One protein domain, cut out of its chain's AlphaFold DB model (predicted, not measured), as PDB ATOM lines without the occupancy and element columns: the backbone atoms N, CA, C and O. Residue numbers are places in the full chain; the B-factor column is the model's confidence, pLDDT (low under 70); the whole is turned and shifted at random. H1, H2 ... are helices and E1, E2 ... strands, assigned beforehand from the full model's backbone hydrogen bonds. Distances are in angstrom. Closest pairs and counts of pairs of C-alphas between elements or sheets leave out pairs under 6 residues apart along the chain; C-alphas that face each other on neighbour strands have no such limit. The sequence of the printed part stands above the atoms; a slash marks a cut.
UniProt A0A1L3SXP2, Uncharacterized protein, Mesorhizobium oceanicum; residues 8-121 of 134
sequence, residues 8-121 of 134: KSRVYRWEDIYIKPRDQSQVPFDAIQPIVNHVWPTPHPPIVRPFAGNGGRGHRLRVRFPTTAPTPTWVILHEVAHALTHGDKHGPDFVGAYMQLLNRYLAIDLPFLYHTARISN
ATOM      1  N   LYS A   8      -9.692 -39.481   0.996       94.62
ATOM      2  CA  LYS A   8      -8.341 -40.054   1.094       94.62
ATOM      3  C   LYS A   8      -7.215 -39.029   1.186       94.62
ATOM      4  O   LYS A   8      -6.411 -39.072   2.109       94.62
ATOM      5  N   SER A   9      -7.164 -38.081   0.249       95.94
ATOM      6  CA  SER A   9      -6.102 -37.066   0.220       95.94
ATOM      7  C   SER A   9      -6.130 -36.136   1.435       95.94
ATOM      8  O   SER A   9      -5.076 -35.716   1.905       95.94
ATOM      9  N   ARG A  10      -7.321 -35.829   1.963       97.56
ATOM     10  CA  ARG A  10      -7.490 -35.011   3.170       97.56
ATOM     11  C   ARG A  10      -7.081 -35.778   4.420       97.56
ATOM     12  O   ARG A  10      -6.393 -35.197   5.249       97.56
ATOM     13  N   VAL A  11      -7.443 -37.060   4.524       97.88
ATOM     14  CA  VAL A  11      -7.027 -37.903   5.655       97.88
ATOM     15  C   VAL A  11      -5.513 -38.061   5.678       97.88
ATOM     16  O   VAL A  11      -4.911 -37.724   6.687       97.88
ATOM     17  N   TYR A  12      -4.881 -38.427   4.562       96.88
ATOM     18  CA  TYR A  12      -3.419 -38.571   4.513       96.88
ATOM     19  C   TYR A  12      -2.690 -37.269   4.848       96.88
ATOM     20  O   TYR A  12      -1.729 -37.263   5.612       96.88
ATOM     21  N   ARG A  13      -3.179 -36.133   4.334       98.12
ATOM     22  CA  ARG A  13      -2.614 -34.828   4.685       98.12
ATOM     23  C   ARG A  13      -2.793 -34.504   6.172       98.12
ATOM     24  O   ARG A  13      -1.876 -33.964   6.784       98.12
ATOM     25  N   TRP A  14      -3.958 -34.796   6.746       98.44
ATOM     26  CA  TRP A  14      -4.219 -34.608   8.174       98.44
ATOM     27  C   TRP A  14      -3.304 -35.494   9.031       98.44
ATOM     28  O   TRP A  14      -2.723 -35.009  10.001       98.44
ATOM     29  N   GLU A  15      -3.092 -36.747   8.636       98.25
ATOM     30  CA  GLU A  15      -2.174 -37.671   9.303       98.25
ATOM     31  C   GLU A  15      -0.733 -37.164   9.290       98.25
ATOM     32  O   GLU A  15      -0.112 -37.076  10.348       98.25
ATOM     33  N   ASP A  16      -0.219 -36.767   8.124       98.00
ATOM     34  CA  ASP A  16       1.155 -36.274   7.986       98.00
ATOM     35  C   ASP A  16       1.419 -35.018   8.831       98.00
ATOM     36  O   ASP A  16       2.513 -34.861   9.374       98.00
ATOM     37  N   ILE A  17       0.431 -34.124   8.958       98.31
ATOM     38  CA  ILE A  17       0.581 -32.861   9.696       98.31
ATOM     39  C   ILE A  17       0.373 -33.056  11.203       98.31
ATOM     40  O   ILE A  17       1.090 -32.457  12.007       98.31
ATOM     41  N   TYR A  18      -0.614 -33.857  11.611       98.38
ATOM     42  CA  TYR A  18      -1.078 -33.880  13.002       98.38
ATOM     43  C   TYR A  18      -0.849 -35.205  13.724       98.38
ATOM     44  O   TYR A  18      -0.693 -35.181  14.943       98.38
ATOM     45  N   ILE A  19      -0.788 -36.339  13.030       98.12
ATOM     46  CA  ILE A  19      -0.667 -37.655  13.678       98.12
ATOM     47  C   ILE A  19       0.779 -38.137  13.654       98.12
ATOM     48  O   ILE A  19       1.377 -38.349  14.705       98.12
ATOM     49  N   LYS A  20       1.381 -38.214  12.468       97.00
ATOM     50  CA  LYS A  20       2.745 -38.703  12.257       97.00
ATOM     51  C   LYS A  20       3.800 -38.007  13.129       97.00
ATOM     52  O   LYS A  20       4.628 -38.718  13.686       97.00
ATOM     53  N   PRO A  21       3.791 -36.674  13.345       97.88
ATOM     54  CA  PRO A  21       4.783 -36.041  14.220       97.88
ATOM     55  C   PRO A  21       4.676 -36.447  15.700       97.88
ATOM     56  O   PRO A  21       5.596 -36.174  16.465       97.88
ATOM     57  N   ARG A  22       3.557 -37.059  16.111       97.00
ATOM     58  CA  ARG A  22       3.283 -37.497  17.491       97.00
ATOM     59  C   ARG A  22       3.577 -38.977  17.717       97.00
ATOM     60  O   ARG A  22       3.552 -39.418  18.858       97.00
ATOM     61  N   ASP A  23       3.865 -39.726  16.657       96.62
ATOM     62  CA  ASP A  23       4.181 -41.146  16.736       96.62
ATOM     63  C   ASP A  23       5.552 -41.425  16.116       96.62
ATOM     64  O   ASP A  23       5.721 -41.462  14.897       96.62
ATOM     65  N   GLN A  24       6.541 -41.633  16.983       94.44
ATOM     66  CA  GLN A  24       7.903 -42.010  16.596       94.44
ATOM     67  C   GLN A  24       8.125 -43.526  16.628       94.44
ATOM     68  O   GLN A  24       9.244 -43.985  16.397       94.44
ATOM     69  N   SER A  25       7.090 -44.312  16.938       96.56
ATOM     70  CA  SER A  25       7.225 -45.759  17.054       96.56
ATOM     71  C   SER A  25       7.642 -46.398  15.730       96.56
ATOM     72  O   SER A  25       7.320 -45.928  14.638       96.56
ATOM     73  N   GLN A  26       8.376 -47.498  15.849       96.56
ATOM     74  CA  GLN A  26       8.804 -48.338  14.741       96.56
ATOM     75  C   GLN A  26       8.584 -49.785  15.171       96.56
ATOM     76  O   GLN A  26       9.385 -50.351  15.912       96.56
ATOM     77  N   VAL A  27       7.453 -50.358  14.763       95.88
ATOM     78  CA  VAL A  27       7.021 -51.685  15.207       95.88
ATOM     79  C   VAL A  27       7.499 -52.732  14.198       95.88
ATOM     80  O   VAL A  27       7.094 -52.669  13.032       95.88
ATOM     81  N   PRO A  28       8.357 -53.689  14.592       95.81
ATOM     82  CA  PRO A  28       8.743 -54.785  13.711       95.81
ATOM     83  C   PRO A  28       7.546 -55.708  13.445       95.81
ATOM     84  O   PRO A  28       6.606 -55.775  14.235       95.81
ATOM     85  N   PHE A  29       7.560 -56.407  12.307       93.62
ATOM     86  CA  PHE A  29       6.405 -57.168  11.808       93.62
ATOM     87  C   PHE A  29       5.833 -58.177  12.821       93.62
ATOM     88  O   PHE A  29       4.616 -58.301  12.967       93.62
ATOM     89  N   ASP A  30       6.707 -58.881  13.531       94.69
ATOM     90  CA  ASP A  30       6.374 -59.867  14.561       94.69
ATOM     91  C   ASP A  30       5.669 -59.253  15.784       94.69
ATOM     92  O   ASP A  30       4.839 -59.913  16.410       94.69
ATOM     93  N   ALA A  31       5.914 -57.974  16.072       96.38
ATOM     94  CA  ALA A  31       5.268 -57.238  17.153       96.38
ATOM     95  C   ALA A  31       3.908 -56.618  16.767       96.38
ATOM     96  O   ALA A  31       3.198 -56.126  17.643       96.38
ATOM     97  N   ILE A  32       3.493 -56.666  15.494       95.44
ATOM     98  CA  ILE A  32       2.236 -56.039  15.043       95.44
ATOM     99  C   ILE A  32       1.000 -56.800  15.546       95.44
ATOM    100  O   ILE A  32       0.034 -56.178  15.987       95.44
ATOM    101  N   GLN A  33       0.994 -58.140  15.500       95.38
ATOM    102  CA  GLN A  33      -0.189 -58.923  15.896       95.38
ATOM    103  C   GLN A  33      -0.595 -58.691  17.364       95.38
ATOM    104  O   GLN A  33      -1.788 -58.510  17.602       95.38
ATOM    105  N   PRO A  34       0.330 -58.633  18.344       95.44
ATOM    106  CA  PRO A  34      -0.001 -58.226  19.710       95.44
ATOM    107  C   PRO A  34      -0.717 -56.873  19.810       95.44
ATOM    108  O   PRO A  34      -1.690 -56.767  20.553       95.44
ATOM    109  N   ILE A  35      -0.297 -55.866  19.032       95.12
ATOM    110  CA  ILE A  35      -0.960 -54.550  18.996       95.12
ATOM    111  C   ILE A  35      -2.387 -54.699  18.483       95.12
ATOM    112  O   ILE A  35      -3.325 -54.247  19.135       95.12
ATOM    113  N   VAL A  36      -2.558 -55.383  17.347       93.94
ATOM    114  CA  VAL A  36      -3.877 -55.647  16.755       93.94
ATOM    115  C   VAL A  36      -4.784 -56.364  17.757       93.94
ATOM    116  O   VAL A  36      -5.928 -55.961  17.929       93.94
ATOM    117  N   ASN A  37      -4.276 -57.380  18.457       93.62
ATOM    118  CA  ASN A  37      -5.032 -58.113  19.473       93.62
ATOM    119  C   ASN A  37      -5.464 -57.216  20.639       93.62
ATOM    120  O   ASN A  37      -6.557 -57.392  21.160       93.62
ATOM    121  N   HIS A  38      -4.607 -56.281  21.055       92.62
ATOM    122  CA  HIS A  38      -4.878 -55.390  22.178       92.62
ATOM    123  C   HIS A  38      -5.952 -54.345  21.854       92.62
ATOM    124  O   HIS A  38      -6.800 -54.051  22.691       92.62
ATOM    125  N   VAL A  39      -5.922 -53.777  20.645       91.31
ATOM    126  CA  VAL A  39      -6.857 -52.707  20.258       91.31
ATOM    127  C   VAL A  39      -8.191 -53.222  19.717       91.31
ATOM    128  O   VAL A  39      -9.138 -52.446  19.569       91.31
ATOM    129  N   TRP A  40      -8.271 -54.510  19.382       91.25
ATOM    130  CA  TRP A  40      -9.463 -55.103  18.800       91.25
ATOM    131  C   TRP A  40     -10.516 -55.420  19.879       91.25
ATOM    132  O   TRP A  40     -10.196 -56.071  20.872       91.25
ATOM    133  N   PRO A  41     -11.781 -54.997  19.708       86.69
ATOM    134  CA  PRO A  41     -12.777 -55.032  20.782       86.69
ATOM    135  C   PRO A  41     -13.427 -56.404  21.043       86.69
ATOM    136  O   PRO A  41     -14.128 -56.547  22.042       86.69
ATOM    137  N   THR A  42     -13.236 -57.413  20.186       83.56
ATOM    138  CA  THR A  42     -13.891 -58.735  20.319       83.56
ATOM    139  C   THR A  42     -12.944 -59.928  20.274       83.56
ATOM    140  O   THR A  42     -11.795 -59.825  19.851       83.56
ATOM    141  N   PRO A  43     -13.420 -61.125  20.657       78.50
ATOM    142  CA  PRO A  43     -12.757 -62.358  20.262       78.50
ATOM    143  C   PRO A  43     -12.653 -62.407  18.728       78.50
ATOM    144  O   PRO A  43     -13.633 -62.134  18.043       78.50
ATOM    145  N   HIS A  44     -11.482 -62.774  18.197       85.56
ATOM    146  CA  HIS A  44     -11.153 -62.879  16.757       85.56
ATOM    147  C   HIS A  44     -10.686 -61.583  16.051       85.56
ATOM    148  O   HIS A  44     -11.313 -61.136  15.087       85.56
ATOM    149  N   PRO A  45      -9.529 -61.021  16.454       88.31
ATOM    150  CA  PRO A  45      -8.869 -59.945  15.713       88.31
ATOM    151  C   PRO A  45      -8.444 -60.365  14.293       88.31
ATOM    152  O   PRO A  45      -8.226 -61.555  14.028       88.31
ATOM    153  N   PRO A  46      -8.264 -59.405  13.363       88.44
ATOM    154  CA  PRO A  46      -7.764 -59.695  12.028       88.44
ATOM    155  C   PRO A  46      -6.341 -60.257  12.093       88.44
ATOM    156  O   PRO A  46      -5.509 -59.853  12.909       88.44
ATOM    157  N   ILE A  47      -6.050 -61.186  11.184       89.88
ATOM    158  CA  ILE A  47      -4.739 -61.836  11.120       89.88
ATOM    159  C   ILE A  47      -3.767 -60.934  10.357       89.88
ATOM    160  O   ILE A  47      -4.020 -60.573   9.201       89.88
ATOM    161  N   VAL A  48      -2.628 -60.635  10.975       90.00
ATOM    162  CA  VAL A  48      -1.500 -59.949  10.348       90.00
ATOM    163  C   VAL A  48      -0.854 -60.868   9.315       90.00
ATOM    164  O   VAL A  48      -0.551 -62.034   9.576       90.00
ATOM    165  N   ARG A  49      -0.663 -60.361   8.098       88.94
ATOM    166  CA  ARG A  49      -0.051 -61.101   6.988       88.94
ATOM    167  C   ARG A  49       1.083 -60.298   6.350       88.94
ATOM    168  O   ARG A  49       1.001 -59.074   6.296       88.94
ATOM    169  N   PRO A  50       2.110 -60.971   5.813       86.31
ATOM    170  CA  PRO A  50       3.177 -60.290   5.095       86.31
ATOM    171  C   PRO A  50       2.651 -59.622   3.815       86.31
ATOM    172  O   PRO A  50       1.740 -60.128   3.146       86.31
ATOM    173  N   PHE A  51       3.250 -58.486   3.468       78.25
ATOM    174  CA  PHE A  51       3.010 -57.728   2.244       78.25
ATOM    175  C   PHE A  51       4.337 -57.414   1.554       78.25
ATOM    176  O   PHE A  51       5.280 -56.969   2.197       78.25
ATOM    177  N   ALA A  52       4.408 -57.614   0.238       66.94
ATOM    178  CA  ALA A  52       5.614 -57.355  -0.554       66.94
ATOM    179  C   ALA A  52       5.731 -55.889  -1.037       66.94
ATOM    180  O   ALA A  52       6.359 -55.629  -2.057       66.94
ATOM    181  N   GLY A  53       5.090 -54.933  -0.357       62.88
ATOM    182  CA  GLY A  53       5.078 -53.517  -0.743       62.88
ATOM    183  C   GLY A  53       5.211 -52.580   0.457       62.88
ATOM    184  O   GLY A  53       5.258 -53.030   1.598       62.88
ATOM    185  N   ASN A  54       5.259 -51.273   0.193       57.41
ATOM    186  CA  ASN A  54       5.345 -50.247   1.236       57.41
ATOM    187  C   ASN A  54       3.953 -49.929   1.809       57.41
ATOM    188  O   ASN A  54       2.992 -49.802   1.048       57.41
ATOM    189  N   GLY A  55       3.857 -49.744   3.130       60.50
ATOM    190  CA  GLY A  55       2.615 -49.377   3.825       60.50
ATOM    191  C   GLY A  55       1.724 -50.559   4.230       60.50
ATOM    192  O   GLY A  55       2.122 -51.720   4.146       60.50
ATOM    193  N   GLY A  56       0.523 -50.245   4.717       57.97
ATOM    194  CA  GLY A  56      -0.456 -51.211   5.202       57.97
ATOM    195  C   GLY A  56      -1.571 -51.525   4.195       57.97
ATOM    196  O   GLY A  56      -1.786 -50.799   3.224       57.97
ATOM    197  N   ARG A  57      -2.282 -52.643   4.395       67.19
ATOM    198  CA  ARG A  57      -3.586 -52.883   3.750       67.19
ATOM    199  C   ARG A  57      -4.533 -53.684   4.637       67.19
ATOM    200  O   ARG A  57      -4.334 -54.886   4.824       67.19
ATOM    201  N   GLY A  58      -5.595 -53.041   5.094       57.91
ATOM    202  CA  GLY A  58      -6.663 -53.594   5.905       57.91
ATOM    203  C   GLY A  58      -7.794 -54.176   5.067       57.91
ATOM    204  O   GLY A  58      -8.217 -53.647   4.040       57.91
ATOM    205  N   HIS A  59      -8.278 -55.325   5.507       63.53
ATOM    206  CA  HIS A  59      -9.513 -55.959   5.081       63.53
ATOM    207  C   HIS A  59     -10.105 -56.633   6.318       63.53
ATOM    208  O   HIS A  59      -9.351 -57.089   7.172       63.53
ATOM    209  N   ARG A  60     -11.432 -56.772   6.392       60.59
ATOM    210  CA  ARG A  60     -12.187 -57.285   7.557       60.59
ATOM    211  C   ARG A  60     -11.558 -58.468   8.327       60.59
ATOM    212  O   ARG A  60     -11.757 -58.578   9.524       60.59
ATOM    213  N   LEU A  61     -10.810 -59.356   7.665       66.69
ATOM    214  CA  LEU A  61     -10.171 -60.533   8.281       66.69
ATOM    215  C   LEU A  61      -8.634 -60.495   8.293       66.69
ATOM    216  O   LEU A  61      -7.999 -61.402   8.834       66.69
ATOM    217  N   ARG A  62      -8.014 -59.535   7.599       74.94
ATOM    218  CA  ARG A  62      -6.569 -59.513   7.351       74.94
ATOM    219  C   ARG A  62      -6.058 -58.089   7.252       74.94
ATOM    220  O   ARG A  62      -6.539 -57.329   6.418       74.94
ATOM    221  N   VAL A  63      -5.004 -57.796   7.994       80.56
ATOM    222  CA  VAL A  63      -4.191 -56.590   7.817       80.56
ATOM    223  C   VAL A  63      -2.829 -57.017   7.281       80.56
ATOM    224  O   VAL A  63      -2.293 -58.047   7.692       80.56
ATOM    225  N   ARG A  64      -2.303 -56.306   6.287       84.44
ATOM    226  CA  ARG A  64      -1.038 -56.667   5.642       84.44
ATOM    227  C   ARG A  64       0.004 -55.582   5.845       84.44
ATOM    228  O   ARG A  64      -0.324 -54.425   5.628       84.44
ATOM    229  N   PHE A  65       1.229 -55.969   6.192       86.44
ATOM    230  CA  PHE A  65       2.344 -55.052   6.459       86.44
ATOM    231  C   PHE A  65       3.658 -55.585   5.870       86.44
ATOM    232  O   PHE A  65       3.792 -56.807   5.707       86.44
ATOM    233  N   PRO A  66       4.623 -54.709   5.534       83.19
ATOM    234  CA  PRO A  66       5.947 -55.126   5.095       83.19
ATOM    235  C   PRO A  66       6.660 -55.924   6.187       83.19
ATOM    236  O   PRO A  66       6.579 -55.602   7.368       83.19
ATOM    237  N   THR A  67       7.396 -56.957   5.782       86.75
ATOM    238  CA  THR A  67       8.292 -57.705   6.684       86.75
ATOM    239  C   THR A  67       9.713 -57.151   6.686       86.75
ATOM    240  O   THR A  67      10.524 -57.540   7.518       86.75
ATOM    241  N   THR A  68      10.039 -56.283   5.727       87.25
ATOM    242  CA  THR A  68      11.394 -55.770   5.478       87.25
ATOM    243  C   THR A  68      11.699 -54.467   6.209       87.25
ATOM    244  O   THR A  68      12.854 -54.055   6.245       87.25
ATOM    245  N   ALA A  69      10.685 -53.808   6.772       88.69
ATOM    246  CA  ALA A  69      10.831 -52.551   7.488       88.69
ATOM    247  C   ALA A  69       9.821 -52.476   8.642       88.69
ATOM    248  O   ALA A  69       8.714 -53.012   8.516       88.69
ATOM    249  N   PRO A  70      10.176 -51.808   9.752       93.44
ATOM    250  CA  PRO A  70       9.220 -51.531  10.810       93.44
ATOM    251  C   PRO A  70       8.098 -50.610  10.315       93.44
ATOM    252  O   PRO A  70       8.271 -49.816   9.390       93.44
ATOM    253  N   THR A  71       6.927 -50.735  10.937       94.69
ATOM    254  CA  THR A  71       5.737 -49.939  10.624       94.69
ATOM    255  C   THR A  71       5.405 -49.020  11.806       94.69
ATOM    256  O   THR A  71       5.374 -49.499  12.940       94.69
ATOM    257  N   PRO A  72       5.136 -47.720  11.587       96.31
ATOM    258  CA  PRO A  72       4.647 -46.842  12.646       96.31
ATOM    259  C   PRO A  72       3.297 -47.306  13.193       96.31
ATOM    260  O   PRO A  72       2.438 -47.774  12.442       96.31
ATOM    261  N   THR A  73       3.075 -47.129  14.491       97.31
ATOM    262  CA  THR A  73       1.837 -47.559  15.149       97.31
ATOM    263  C   THR A  73       0.604 -46.898  14.543       97.31
ATOM    264  O   THR A  73      -0.385 -47.584  14.310       97.31
ATOM    265  N   TRP A  74       0.647 -45.607  14.209       97.31
ATOM    266  CA  TRP A  74      -0.497 -44.921  13.598       97.31
ATOM    267  C   TRP A  74      -0.933 -45.566  12.272       97.31
ATOM    268  O   TRP A  74      -2.130 -45.685  12.021       97.31
ATOM    269  N   VAL A  75       0.013 -46.077  11.471       95.75
ATOM    270  CA  VAL A  75      -0.287 -46.826  10.237       95.75
ATOM    271  C   VAL A  75      -0.955 -48.159  10.572       95.75
ATOM    272  O   VAL A  75      -1.897 -48.567   9.901       95.75
ATOM    273  N   ILE A  76      -0.516 -48.839  11.637       95.81
ATOM    274  CA  ILE A  76      -1.162 -50.076  12.098       95.81
ATOM    275  C   ILE A  76      -2.616 -49.795  12.493       95.81
ATOM    276  O   ILE A  76      -3.523 -50.499  12.048       95.81
ATOM    277  N   LEU A  77      -2.845 -48.742  13.280       96.25
ATOM    278  CA  LEU A  77      -4.177 -48.338  13.730       96.25
ATOM    279  C   LEU A  77      -5.078 -47.896  12.566       96.25
ATOM    280  O   LEU A  77      -6.267 -48.202  12.587       96.25
ATOM    281  N   HIS A  78      -4.520 -47.255  11.536       96.19
ATOM    282  CA  HIS A  78      -5.226 -46.921  10.297       96.19
ATOM    283  C   HIS A  78      -5.778 -48.183   9.614       96.19
ATOM    284  O   HIS A  78      -6.970 -48.280   9.322       96.19
ATOM    285  N   GLU A  79      -4.947 -49.210   9.421       94.12
ATOM    286  CA  GLU A  79      -5.413 -50.453   8.792       94.12
ATOM    287  C   GLU A  79      -6.386 -51.247   9.672       94.12
ATOM    288  O   GLU A  79      -7.283 -51.921   9.156       94.12
ATOM    289  N   VAL A  80      -6.234 -51.175  10.998       93.12
ATOM    290  CA  VAL A  80      -7.199 -51.760  11.940       93.12
ATOM    291  C   VAL A  80      -8.545 -51.041  11.849       93.12
ATOM    292  O   VAL A  80      -9.577 -51.713  11.833       93.12
ATOM    293  N   ALA A  81      -8.560 -49.711  11.718       93.25
ATOM    294  CA  ALA A  81      -9.789 -48.952  11.514       93.25
ATOM    295  C   ALA A  81     -10.514 -49.401  10.239       93.25
ATOM    296  O   ALA A  81     -11.711 -49.677  10.296       93.25
ATOM    297  N   HIS A  82      -9.791 -49.601   9.131       91.94
ATOM    298  CA  HIS A  82     -10.369 -50.190   7.919       91.94
ATOM    299  C   HIS A  82     -10.946 -51.591   8.162       91.94
ATOM    300  O   HIS A  82     -11.989 -51.933   7.610       91.94
ATOM    301  N   ALA A  83     -10.285 -52.436   8.958       90.50
ATOM    302  CA  ALA A  83     -10.809 -53.765   9.263       90.50
ATOM    303  C   ALA A  83     -12.110 -53.700  10.086       90.50
ATOM    304  O   ALA A  83     -13.054 -54.433   9.769       90.50
ATOM    305  N   LEU A  84     -12.177 -52.803  11.078       89.00
ATOM    306  CA  LEU A  84     -13.364 -52.569  11.906       89.00
ATOM    307  C   LEU A  84     -14.535 -52.078  11.060       89.00
ATOM    308  O   LEU A  84     -15.578 -52.716  11.028       89.00
ATOM    309  N   THR A  85     -14.349 -51.026  10.269       89.06
ATOM    310  CA  THR A  85     -15.426 -50.428   9.465       89.06
ATOM    311  C   THR A  85     -15.698 -51.172   8.156       89.06
ATOM    312  O   THR A  85     -16.262 -50.624   7.212       89.06
ATOM    313  N   HIS A  86     -15.298 -52.445   8.086       84.38
ATOM    314  CA  HIS A  86     -15.527 -53.353   6.959       84.38
ATOM    315  C   HIS A  86     -15.006 -52.838   5.612       84.38
ATOM    316  O   HIS A  86     -15.557 -53.142   4.553       84.38
ATOM    317  N   GLY A  87     -13.901 -52.101   5.637       74.75
ATOM    318  CA  GLY A  87     -13.323 -51.493   4.452       74.75
ATOM    319  C   GLY A  87     -14.127 -50.300   3.949       74.75
ATOM    320  O   GLY A  87     -14.000 -49.973   2.763       74.75
ATOM    321  N   ASP A  88     -14.905 -49.638   4.826       77.19
ATOM    322  CA  ASP A  88     -15.165 -48.213   4.633       77.19
ATOM    323  C   ASP A  88     -13.822 -47.570   4.306       77.19
ATOM    324  O   ASP A  88     -12.775 -47.921   4.862       77.19
ATOM    325  N   LYS A  89     -13.870 -46.716   3.295       87.88
ATOM    326  CA  LYS A  89     -12.712 -46.033   2.757       87.88
ATOM    327  C   LYS A  89     -12.264 -45.005   3.791       87.88
ATOM    328  O   LYS A  89     -12.105 -45.310   4.960       87.88
ATOM    329  N   HIS A  90     -12.108 -43.756   3.397       94.62
ATOM    330  CA  HIS A  90     -11.846 -42.681   4.339       94.62
ATOM    331  C   HIS A  90     -13.154 -41.977   4.743       94.62
ATOM    332  O   HIS A  90     -13.200 -40.754   4.854       94.62
ATOM    333  N   GLY A  91     -14.246 -42.738   4.887       94.12
ATOM    334  CA  GLY A  91     -15.553 -42.222   5.285       94.12
ATOM    335  C   GLY A  91     -15.600 -41.764   6.752       94.12
ATOM    336  O   GLY A  91     -14.667 -42.020   7.519       94.12
ATOM    337  N   PRO A  92     -16.677 -41.073   7.174       95.19
ATOM    338  CA  PRO A  92     -16.782 -40.543   8.534       95.19
ATOM    339  C   PRO A  92     -16.664 -41.604   9.636       95.19
ATOM    340  O   PRO A  92     -16.087 -41.328  10.689       95.19
ATOM    341  N   ASP A  93     -17.187 -42.805   9.399       93.94
ATOM    342  CA  ASP A  93     -17.135 -43.907  10.357       93.94
ATOM    343  C   ASP A  93     -15.719 -44.462  10.495       93.94
ATOM    344  O   ASP A  93     -15.240 -44.640  11.617       93.94
ATOM    345  N   PHE A  94     -15.008 -44.649   9.375       94.75
ATOM    346  CA  PHE A  94     -13.580 -44.967   9.397       94.75
ATOM    347  C   PHE A  94     -12.790 -43.956  10.237       94.75
ATOM    348  O   PHE A  94     -12.059 -44.348  11.148       94.75
ATOM    349  N   VAL A  95     -12.962 -42.654   9.975       97.19
ATOM    350  CA  VAL A  95     -12.202 -41.618  10.690       97.19
ATOM    351  C   VAL A  95     -12.563 -41.608  12.179       97.19
ATOM    352  O   VAL A  95     -11.674 -41.492  13.019       97.19
ATOM    353  N   GLY A  96     -13.841 -41.783  12.526       96.38
ATOM    354  CA  GLY A  96     -14.280 -41.879  13.919       96.38
ATOM    355  C   GLY A  96     -13.657 -43.070  14.657       96.38
ATOM    356  O   GLY A  96     -13.136 -42.907  15.760       96.38
ATOM    357  N   ALA A  97     -13.635 -44.253  14.034       95.44
ATOM    358  CA  ALA A  97     -12.996 -45.444  14.601       95.44
ATOM    359  C   ALA A  97     -11.489 -45.250  14.769       95.44
ATOM    360  O   ALA A  97     -10.930 -45.550  15.825       95.44
ATOM    361  N   TYR A  98     -10.840 -44.681  13.758       97.44
ATOM    362  CA  TYR A  98      -9.416 -44.394  13.795       97.44
ATOM    363  C   TYR A  98      -9.051 -43.405  14.912       97.44
ATOM    364  O   TYR A  98      -8.108 -43.651  15.659       97.44
ATOM    365  N   MET A  99      -9.836 -42.343  15.120       97.88
ATOM    366  CA  MET A  99      -9.624 -41.404  16.229       97.88
ATOM    367  C   MET A  99      -9.732 -42.070  17.604       97.88
ATOM    368  O   MET A  99      -8.925 -41.785  18.487       97.88
ATOM    369  N   GLN A 100     -10.693 -42.977  17.785       96.19
ATOM    370  CA  GLN A 100     -10.825 -43.742  19.028       96.19
ATOM    371  C   GLN A 100      -9.602 -44.638  19.266       96.19
ATOM    372  O   GLN A 100      -9.107 -44.716  20.388       96.19
ATOM    373  N   LEU A 101      -9.078 -45.281  18.218       96.25
ATOM    374  CA  LEU A 101      -7.857 -46.088  18.301       96.25
ATOM    375  C   LEU A 101      -6.626 -45.236  18.643       96.25
ATOM    376  O   LEU A 101      -5.866 -45.596  19.543       96.25
ATOM    377  N   LEU A 102      -6.452 -44.092  17.974       97.56
ATOM    378  CA  LEU A 102      -5.372 -43.138  18.252       97.56
ATOM    379  C   LEU A 102      -5.421 -42.636  19.700       97.56
ATOM    380  O   LEU A 102      -4.388 -42.555  20.361       97.56
ATOM    381  N   ASN A 103      -6.614 -42.337  20.214       96.12
ATOM    382  CA  ASN A 103      -6.773 -41.908  21.596       96.12
ATOM    383  C   ASN A 103      -6.458 -43.025  22.593       96.12
ATOM    384  O   ASN A 103      -5.684 -42.809  23.518       96.12
ATOM    385  N   ARG A 104      -7.012 -44.224  22.393       93.56
ATOM    386  CA  ARG A 104      -6.829 -45.340  23.330       93.56
ATOM    387  C   ARG A 104      -5.392 -45.857  23.367       93.56
ATOM    388  O   ARG A 104      -4.912 -46.193  24.442       93.56
ATOM    389  N   TYR A 105      -4.724 -45.942  22.214       96.00
ATOM    390  CA  TYR A 105      -3.420 -46.603  22.113       96.00
ATOM    391  C   TYR A 105      -2.232 -45.635  22.112       96.00
ATOM    392  O   TYR A 105      -1.201 -45.929  22.706       96.00
ATOM    393  N   LEU A 106      -2.364 -44.478  21.456       96.50
ATOM    394  CA  LEU A 106      -1.302 -43.466  21.380       96.50
ATOM    395  C   LEU A 106      -1.529 -42.278  22.325       96.50
ATOM    396  O   LEU A 106      -0.743 -41.334  22.302       96.50
ATOM    397  N   ALA A 107      -2.593 -42.303  23.137       96.62
ATOM    398  CA  ALA A 107      -2.953 -41.227  24.063       96.62
ATOM    399  C   ALA A 107      -3.089 -39.844  23.390       96.62
ATOM    400  O   ALA A 107      -2.871 -38.812  24.022       96.62
ATOM    401  N   ILE A 108      -3.459 -39.796  22.102       97.44
ATOM    402  CA  ILE A 108      -3.724 -38.526  21.414       97.44
ATOM    403  C   ILE A 108      -5.132 -38.051  21.784       97.44
ATOM    404  O   ILE A 108      -6.118 -38.742  21.531       97.44
ATOM    405  N   ASP A 109      -5.242 -36.862  22.369       97.31
ATOM    406  CA  ASP A 109      -6.511 -36.324  22.868       97.31
ATOM    407  C   ASP A 109      -7.602 -36.213  21.790       97.31
ATOM    408  O   ASP A 109      -7.412 -35.592  20.739       97.31
ATOM    409  N   LEU A 110      -8.799 -36.737  22.080       96.62
ATOM    410  CA  LEU A 110      -9.958 -36.634  21.182       96.62
ATOM    411  C   LEU A 110     -10.326 -35.181  20.830       96.62
ATOM    412  O   LEU A 110     -10.536 -34.915  19.647       96.62
ATOM    413  N   PRO A 111     -10.347 -34.207  21.768       97.62
ATOM    414  CA  PRO A 111     -10.557 -32.803  21.412       97.62
ATOM    415  C   PRO A 111      -9.561 -32.280  20.368       97.62
ATOM    416  O   PRO A 111      -9.956 -31.564  19.445       97.62
ATOM    417  N   PHE A 112      -8.286 -32.671  20.470       98.31
ATOM    418  CA  PHE A 112      -7.259 -32.315  19.493       98.31
ATOM    419  C   PHE A 112      -7.533 -32.966  18.128       98.31
ATOM    420  O   PHE A 112      -7.490 -32.286  17.098       98.31
ATOM    421  N   LEU A 113      -7.873 -34.258  18.105       98.44
ATOM    422  CA  LEU A 113      -8.214 -34.989  16.879       98.44
ATOM    423  C   LEU A 113      -9.435 -34.375  16.175       98.44
ATOM    424  O   LEU A 113      -9.384 -34.084  14.980       98.44
ATOM    425  N   TYR A 114     -10.505 -34.086  16.919       98.31
ATOM    426  CA  TYR A 114     -11.723 -33.459  16.400       98.31
ATOM    427  C   TYR A 114     -11.480 -32.060  15.843       98.31
ATOM    428  O   TYR A 114     -12.026 -31.702  14.791       98.31
ATOM    429  N   HIS A 115     -10.676 -31.259  16.545       98.38
ATOM    430  CA  HIS A 115     -10.322 -29.917  16.111       98.38
ATOM    431  C   HIS A 115      -9.500 -29.956  14.817       98.38
ATOM    432  O   HIS A 115      -9.862 -29.308  13.833       98.38
ATOM    433  N   THR A 116      -8.433 -30.757  14.789       98.62
ATOM    434  CA  THR A 116      -7.513 -30.839  13.643       98.62
ATOM    435  C   THR A 116      -8.155 -31.453  12.401       98.62
ATOM    436  O   THR A 116      -7.913 -30.977  11.290       98.62
ATOM    437  N   ALA A 117      -9.033 -32.444  12.563       98.19
ATOM    438  CA  ALA A 117      -9.814 -32.979  11.453       98.19
ATOM    439  C   ALA A 117     -10.766 -31.926  10.873       98.19
ATOM    440  O   ALA A 117     -10.832 -31.769   9.654       98.19
ATOM    441  N   ARG A 118     -11.432 -31.130  11.724       98.00
ATOM    442  CA  ARG A 118     -12.334 -30.057  11.274       98.00
ATOM    443  C   ARG A 118     -11.598 -29.003  10.446       98.00
ATOM    444  O   ARG A 118     -12.049 -28.684   9.351       98.00
ATOM    445  N   ILE A 119     -10.459 -28.497  10.926       98.25
ATOM    446  CA  ILE A 119      -9.664 -27.502  10.175       98.25
ATOM    447  C   ILE A 119      -9.026 -28.096   8.907       98.25
ATOM    448  O   ILE A 119      -8.763 -27.366   7.958       98.25
ATOM    449  N   SER A 120      -8.832 -29.420   8.859       98.12
ATOM    450  CA  SER A 120      -8.363 -30.150   7.668       98.12
ATOM    451  C   SER A 120      -9.495 -30.539   6.709       98.12
ATOM    452  O   SER A 120      -9.247 -31.183   5.687       98.12
ATOM    453  N   ASN A 121     -10.739 -30.165   7.028       97.56
ATOM    454  CA  ASN A 121     -11.944 -30.550   6.299       97.56
ATOM    455  C   ASN A 121     -12.099 -32.080   6.158       97.56
ATOM    456  O   ASN A 121     -12.575 -32.567   5.137       97.56
TER     457      ASN A 121
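This is residues 8 to 121 of the 134 residues of an uncharacterized protein of Mesorhizobium oceanicum (UniProt A0A1L3SXP2). A small three-stranded sheet makes a wall at one end, with H2 and H3 over one face of it; H3 sits in the middle, H4 packs on H3 away from the sheet, and H1 and H5 make the other end. The 114 printed residues have five named helices and three named strands, in the order H1 H2 E1 E2 E3 H3 H4 H5. The mixed sheet runs E1 E3 E2; the class is mostly helix. The whole is compact, with a radius of gyration of the C-alphas of 13.2 A and spans of 36 by 27 by 24 A.

H1, residues 8 to 22, with residues 14 to 18 alone, only just touches H5, residues 110 to 119, with 3 pairs of C-alphas within 8 A, the closest Trp 14 and Ala 117, 6.7 A. H2, residues 29 to 39, and H3, residues 73 to 84, share one face of the sheet of E1 (47 to 51), E3 (62 to 66) and E2 (57 to 59): two layers, helices on one face. E1 and E3 are parallel, N 49 and O 63 2.9 A apart; E2 and E3 form an antiparallel hairpin, N 57 and O 64 2.9 A apart. H4, residues 92 to 106, forms a helical hairpin with H3, at a steep tilt of 43 degrees; their closest C-alphas, Ala 81 and Tyr 98, are 5.1 A apart. Every O i to N i+4 pair is within hydrogen-bond range in H3, H4 and H5, but 8 of 11 in H1 and 4 of 7 in H2.

H1 and H4 each measure 20.3 A, from C-alpha 8 at (-8.341, -40.054, 1.094) and C-alpha 92 at (-16.782, -40.543, 8.534). H2 and H3 measure 16.3 A each; H5 ends at C-alpha 119, (-9.664, -27.502, 10.175).

The C-alphas farthest apart, Ala 52 and Pro 111, are 36.7 A apart. The printed part has no cut and no long link; residues 52 to 61 are under pLDDT 70.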